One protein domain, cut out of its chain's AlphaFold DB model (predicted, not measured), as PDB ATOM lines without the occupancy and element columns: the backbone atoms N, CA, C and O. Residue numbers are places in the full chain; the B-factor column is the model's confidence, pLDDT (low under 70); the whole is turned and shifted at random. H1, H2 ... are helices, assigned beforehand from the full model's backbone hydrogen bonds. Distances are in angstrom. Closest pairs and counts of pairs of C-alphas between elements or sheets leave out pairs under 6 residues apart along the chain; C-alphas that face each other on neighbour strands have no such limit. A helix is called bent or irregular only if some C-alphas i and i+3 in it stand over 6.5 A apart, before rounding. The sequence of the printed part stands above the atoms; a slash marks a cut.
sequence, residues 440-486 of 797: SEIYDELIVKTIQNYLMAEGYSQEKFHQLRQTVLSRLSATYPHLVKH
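This is residues 440 to 486 of the 797 residues of an uncharacterized protein of Elysia chlorotica (UniProt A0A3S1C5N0). Two long helices, H1 and H2, make an open V, meeting near the end of H1 and the beginning of H2 and spreading from there, with the short helix H3 turned across the far end of H2. The free arm of H1, residues 441 to 447, sticks out from the rest, and so does residue 440 before it. The printed part has 47 residues with three named helices, in the order H1, H2, H3, and no named strand; its class is all helix. The whole is loose, with a radius of gyration of the C-alphas of 12.2 A, and its C-alphas span 34 by 23 by 12 A, only just flat.

H1, residues 441 to 457, and H2, residues 462 to 479, only just touch, with 3 pairs of C-alphas within 8 A. The closest C-alphas of the two are those of Leu 455 and Phe 465, 7.3 A apart. H1 touches H2 with residues 452 to 456 alone, and H2 touches H1 with residues 462 to 465 alone. The two run opposite ways at a steep tilt of 41 degrees, a helical hairpin, and their centres are 13.9 A apart. H3, residues 481 to 486, touches no helix, but is near H2. H2 and H3 are close but not clearly touching; their closest C-alphas, those of Ser 477 and Val 484, are 6.1 A apart. Their lines are about perpendicular, at 82 degrees. H1 and H3 are apart. In H1, H2 and H3 every O i to N i+4 pair is within hydrogen-bond range.

H1 begins at Glu 441, with its C-alpha at (332.819, 202.404, 300.808), and ends at Ala 457, 24.3 A from first to last C-alpha. A tight link of 4 residues follows. H2, the longest helix with 18 residues, begins at Gln 462, with its C-alpha at (324.348, 185.228, 314.308), and measures 25.4 A to the C-alpha of Thr 479. One residue, Tyr 480, makes the tight link to H3, which has 6 residues and ends at His 486, with its C-alpha at (332.662, 212.588, 311.555). No helix is bent.

The two C-alphas farthest apart, those of Gly 459 and His 486, are 34.8 A apart, while the C-alphas of Ser 440 and His 486 are 16.3 A apart. Residues 440 to 447, of which 441 to 447 belong to H1, stand free, as do residues 478 to 483, of which 481 to 483 belong to H3. The printed part has no cut, and neither link is long. The mean pLDDT of the printed part is 76.1; the model's confidence is under 70 at residues 440 to 443, residue 445 and residues 483 to 486.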
ATOM      1  N   SER A 440     337.041 203.610 298.887       46.62
ATOM      2  CA  SER A 440     335.673 203.403 298.414       46.62
ATOM      3  C   SER A 440     334.896 202.551 299.412       46.62
ATOM      4  O   SER A 440     335.280 201.419 299.692       46.62
ATOM      5  N   GLU A 441     333.751 203.066 299.871       58.34
ATOM      6  CA  GLU A 441     332.819 202.404 300.808       58.34
ATOM      7  C   GLU A 441     332.379 200.998 300.329       58.34
ATOM      8  O   GLU A 441     331.975 200.148 301.120       58.34
ATOM      9  N   ILE A 442     332.521 200.720 299.026       59.81
ATOM     10  CA  ILE A 442     332.274 199.418 298.391       59.81
ATOM     11  C   ILE A 442     333.246 198.339 298.910       59.81
ATOM     12  O   ILE A 442     332.847 197.181 299.053       59.81
ATOM     13  N   TYR A 443     334.504 198.687 299.209       63.44
ATOM     14  CA  TYR A 443     335.485 197.732 299.736       63.44
ATOM     15  C   TYR A 443     335.277 197.438 301.219       63.44
ATOM     16  O   TYR A 443     335.418 196.281 301.607       63.44
ATOM     17  N   ASP A 444     334.841 198.417 302.019       70.88
ATOM     18  CA  ASP A 444     334.403 198.174 303.401       70.88
ATOM     19  C   ASP A 444     333.241 197.168 303.425       70.88
ATOM     20  O   ASP A 444     333.281 196.182 304.164       70.88
ATOM     21  N   GLU A 445     332.231 197.355 302.565       69.50
ATOM     22  CA  GLU A 445     331.145 196.380 302.419       69.50
ATOM     23  C   GLU A 445     331.639 195.000 301.966       69.50
ATOM     24  O   GLU A 445     331.159 193.991 302.483       69.50
ATOM     25  N   LEU A 446     332.573 194.933 301.011       71.81
ATOM     26  CA  LEU A 446     333.112 193.667 300.511       71.81
ATOM     27  C   LEU A 446     333.889 192.919 301.603       71.81
ATOM     28  O   LEU A 446     333.666 191.727 301.796       71.81
ATOM     29  N   ILE A 447     334.749 193.615 302.349       71.69
ATOM     30  CA  ILE A 447     335.532 193.051 303.456       71.69
ATOM     31  C   ILE A 447     334.598 192.568 304.572       71.69
ATOM     32  O   ILE A 447     334.726 191.429 305.021       71.69
ATOM     33  N   VAL A 448     333.605 193.376 304.969       74.38
ATOM     34  CA  VAL A 448     332.605 192.983 305.978       74.38
ATOM     35  C   VAL A 448     331.798 191.764 305.522       74.38
ATOM     36  O   VAL A 448     331.612 190.843 306.315       74.38
ATOM     37  N   LYS A 449     331.370 191.704 304.253       76.75
ATOM     38  CA  LYS A 449     330.654 190.542 303.690       76.75
ATOM     39  C   LYS A 449     331.537 189.294 303.618       76.75
ATOM     40  O   LYS A 449     331.054 188.209 303.925       76.75
ATOM     41  N   THR A 450     332.819 189.424 303.281       76.44
ATOM     42  CA  THR A 450     333.760 188.292 303.267       76.44
ATOM     43  C   THR A 450     334.018 187.756 304.677       76.44
ATOM     44  O   THR A 450     333.936 186.547 304.880       76.44
ATOM     45  N   ILE A 451     334.236 188.630 305.667       76.88
ATOM     46  CA  ILE A 451     334.380 188.241 307.083       76.88
ATOM     47  C   ILE A 451     333.087 187.593 307.603       76.88
ATOM     48  O   ILE A 451     333.138 186.561 308.269       76.88
ATOM     49  N   GLN A 452     331.920 188.152 307.268       77.81
ATOM     50  CA  GLN A 452     330.626 187.576 307.637       77.81
ATOM     51  C   GLN A 452     330.431 186.179 307.030       77.81
ATOM     52  O   GLN A 452     330.051 185.260 307.748       77.81
ATOM     53  N   ASN A 453     330.727 185.996 305.741       79.56
ATOM     54  CA  ASN A 453     330.616 184.695 305.078       79.56
ATOM     55  C   ASN A 453     331.579 183.659 305.679       79.56
ATOM     56  O   ASN A 453     331.179 182.515 305.872       79.56
ATOM     57  N   TYR A 454     332.811 184.061 306.010       82.38
ATOM     58  CA  TYR A 454     333.802 183.201 306.661       82.38
ATOM     59  C   TYR A 454     333.304 182.698 308.028       82.38
ATOM     60  O   TYR A 454     333.220 181.495 308.256       82.38
ATOM     61  N   LEU A 455     332.864 183.611 308.900       82.50
ATOM     62  CA  LEU A 455     332.368 183.269 310.240       82.50
ATOM     63  C   LEU A 455     331.088 182.417 310.195       82.50
ATOM     64  O   LEU A 455     330.933 181.491 310.990       82.50
ATOM     65  N   MET A 456     330.181 182.691 309.252       80.50
ATOM     66  CA  MET A 456     328.986 181.864 309.042       80.50
ATOM     67  C   MET A 456     329.343 180.456 308.530       80.50
ATOM     68  O   MET A 456     328.656 179.501 308.887       80.50
ATOM     69  N   ALA A 457     330.409 180.306 307.734       82.38
ATOM     70  CA  ALA A 457     330.896 179.007 307.260       82.38
ATOM     71  C   ALA A 457     331.592 178.189 308.367       82.38
ATOM     72  O   ALA A 457     331.428 176.973 308.414       82.38
ATOM     73  N   GLU A 458     332.285 178.846 309.302       88.81
ATOM     74  CA  GLU A 458     332.803 178.228 310.538       88.81
ATOM     75  C   GLU A 458     331.708 177.946 311.593       88.81
ATOM     76  O   GLU A 458     331.999 177.464 312.688       88.81
ATOM     77  N   GLY A 459     330.435 178.229 311.295       89.56
ATOM     78  CA  GLY A 459     329.311 177.923 312.184       89.56
ATOM     79  C   GLY A 459     329.150 178.874 313.376       89.56
ATOM     80  O   GLY A 459     328.461 178.531 314.341       89.56
ATOM     81  N   TYR A 460     329.738 180.077 313.339       89.56
ATOM     82  CA  TYR A 460     329.457 181.096 314.353       89.56
ATOM     83  C   TYR A 460     327.977 181.496 314.304       89.56
ATOM     84  O   TYR A 460     327.440 181.841 313.251       89.56
ATOM     85  N   SER A 461     327.311 181.501 315.463       89.56
ATOM     86  CA  SER A 461     325.926 181.960 315.551       89.56
ATOM     87  C   SER A 461     325.809 183.443 315.181       89.56
ATOM     88  O   SER A 461     326.719 184.244 315.419       89.56
ATOM     89  N   GLN A 462     324.647 183.835 314.654       82.94
ATOM     90  CA  GLN A 462     324.348 185.228 314.308       82.94
ATOM     91  C   GLN A 462     324.522 186.178 315.511       82.94
ATOM     92  O   GLN A 462     324.919 187.331 315.343       82.94
ATOM     93  N   GLU A 463     324.299 185.679 316.729       85.06
ATOM     94  CA  GLU A 463     324.555 186.385 317.988       85.06
ATOM     95  C   GLU A 463     326.052 186.602 318.238       85.06
ATOM     96  O   GLU A 463     326.453 187.732 318.513       85.06
ATOM     97  N   LYS A 464     326.900 185.571 318.072       81.75
ATOM     98  CA  LYS A 464     328.364 185.717 318.165       81.75
ATOM     99  C   LYS A 464     328.901 186.678 317.099       81.75
ATOM    100  O   LYS A 464     329.762 187.499 317.407       81.75
ATOM    101  N   PHE A 465     328.361 186.645 315.877       83.62
ATOM    102  CA  PHE A 465     328.683 187.640 314.847       83.62
ATOM    103  C   PHE A 465     328.267 189.058 315.274       83.62
ATOM    104  O   PHE A 465     329.041 190.002 315.113       83.62
ATOM    105  N   HIS A 466     327.082 189.227 315.868       81.94
ATOM    106  CA  HIS A 466     326.626 190.528 316.360       81.94
ATOM    107  C   HIS A 466     327.481 191.039 317.534       81.94
ATOM    108  O   HIS A 466     327.817 192.223 317.569       81.94
ATOM    109  N   GLN A 467     327.890 190.162 318.453       83.38
ATOM    110  CA  GLN A 467     328.835 190.476 319.530       83.38
ATOM    111  C   GLN A 467     330.199 190.891 318.962       83.38
ATOM    112  O   GLN A 467     330.682 191.975 319.284       83.38
ATOM    113  N   LEU A 468     330.788 190.099 318.059       81.31
ATOM    114  CA  LEU A 468     332.065 190.423 317.416       81.31
ATOM    115  C   LEU A 468     331.998 191.759 316.665       81.31
ATOM    116  O   LEU A 468     332.904 192.579 316.801       81.31
ATOM    117  N   ARG A 469     330.905 192.022 315.937       81.00
ATOM    118  CA  ARG A 469     330.661 193.305 315.264       81.00
ATOM    119  C   ARG A 469     330.655 194.472 316.254       81.00
ATOM    120  O   ARG A 469     331.276 195.492 315.967       81.00
ATOM    121  N   GLN A 470     330.003 194.333 317.411       83.75
ATOM    122  CA  GLN A 470     330.018 195.365 318.454       83.75
ATOM    123  C   GLN A 470     331.414 195.531 319.079       83.75
ATOM    124  O   GLN A 470     331.870 196.660 319.245       83.75
ATOM    125  N   THR A 471     332.147 194.443 319.333       83.38
ATOM    126  CA  THR A 471     333.535 194.494 319.830       83.38
ATOM    127  C   THR A 471     334.479 195.180 318.839       83.38
ATOM    128  O   THR A 471     335.298 196.004 319.243       83.38
ATOM    129  N   VAL A 472     334.358 194.889 317.540       78.25
ATOM    130  CA  VAL A 472     335.155 195.530 316.480       78.25
ATOM    131  C   VAL A 472     334.797 197.009 316.345       78.25
ATOM    132  O   VAL A 472     335.701 197.839 316.318       78.25
ATOM    133  N   LEU A 473     333.509 197.370 316.335       78.00
ATOM    134  CA  LEU A 473     333.081 198.775 316.284       78.00
ATOM    135  C   LEU A 473     333.505 199.564 317.535       78.00
ATOM    136  O   LEU A 473     333.914 200.714 317.405       78.00
ATOM    137  N   SER A 474     333.470 198.944 318.717       82.06
ATOM    138  CA  SER A 474     333.944 199.525 319.983       82.06
ATOM    139  C   SER A 474     335.467 199.728 319.995       82.06
ATOM    140  O   SER A 474     335.959 200.795 320.357       82.06
ATOM    141  N   ARG A 475     336.244 198.752 319.504       75.50
ATOM    142  CA  ARG A 475     337.698 198.921 319.341       75.50
ATOM    143  C   ARG A 475     338.028 200.003 318.310       75.50
ATOM    144  O   ARG A 475     338.858 200.860 318.587       75.50
ATOM    145  N   LEU A 476     337.348 200.024 317.163       73.06
ATOM    146  CA  LEU A 476     337.543 201.058 316.142       73.06
ATOM    147  C   LEU A 476     337.138 202.458 316.631       73.06
ATOM    148  O   LEU A 476     337.811 203.422 316.273       73.06
ATOM    149  N   SER A 477     336.101 202.596 317.465       76.94
ATOM    150  CA  SER A 477     335.728 203.893 318.047       76.94
ATOM    151  C   SER A 477     336.726 204.376 319.102       76.94
ATOM    152  O   SER A 477     337.007 205.573 319.155       76.94
ATOM    153  N   ALA A 478     337.316 203.460 319.878       81.00
ATOM    154  CA  ALA A 478     338.381 203.764 320.830       81.00
ATOM    155  C   ALA A 478     339.712 204.131 320.141       81.00
ATOM    156  O   ALA A 478     340.375 205.077 320.560       81.00
ATOM    157  N   THR A 479     340.101 203.424 319.073       81.12
ATOM    158  CA  THR A 479     341.346 203.699 318.327       81.12
ATOM    159  C   THR A 479     341.221 204.904 317.385       81.12
ATOM    160  O   THR A 479     342.176 205.664 317.237       81.12
ATOM    161  N   TYR A 480     340.051 205.123 316.773       82.50
ATOM    162  CA  TYR A 480     339.817 206.190 315.787       82.50
ATOM    163  C   TYR A 480     338.612 207.086 316.150       82.50
ATOM    164  O   TYR A 480     337.675 207.234 315.353       82.50
ATOM    165  N   PRO A 481     338.619 207.762 317.319       77.31
ATOM    166  CA  PRO A 481     337.478 208.556 317.791       77.31
ATOM    167  C   PRO A 481     337.111 209.721 316.857       77.31
ATOM    168  O   PRO A 481     335.973 210.191 316.862       77.31
ATOM    169  N   HIS A 482     338.042 210.180 316.014       70.62
ATOM    170  CA  HIS A 482     337.795 211.214 315.007       70.62
ATOM    171  C   HIS A 482     336.919 210.721 313.835       70.62
ATOM    172  O   HIS A 482     336.068 211.476 313.368       70.62
ATOM    173  N   LEU A 483     337.048 209.457 313.403       64.38
ATOM    174  CA  LEU A 483     336.208 208.891 312.335       64.38
ATOM    175  C   LEU A 483     334.749 208.743 312.786       64.38
ATOM    176  O   LEU A 483     333.826 209.026 312.022       64.38
ATOM    177  N   VAL A 484     334.531 208.363 314.049       62.34
ATOM    178  CA  VAL A 484     333.183 208.236 314.628       62.34
ATOM    179  C   VAL A 484     332.522 209.604 314.798       62.34
ATOM    180  O   VAL A 484     331.375 209.780 314.380       62.34
ATOM    181  N   LYS A 485     333.261 210.606 315.300       61.62
ATOM    182  CA  LYS A 485     332.781 212.000 315.364       61.62
ATOM    183  C   LYS A 485     332.335 212.520 313.993       61.62
ATOM    184  O   LYS A 485     331.303 213.173 313.908       61.62
ATOM    185  N   HIS A 486     333.027 212.157 312.909       45.41
ATOM    186  CA  HIS A 486     332.662 212.588 311.555       45.41
ATOM    187  C   HIS A 486     331.332 211.985 311.031       45.41
ATOM    188  O   HIS A 486     330.735 212.537 310.099       45.41
TER     189      HIS A 486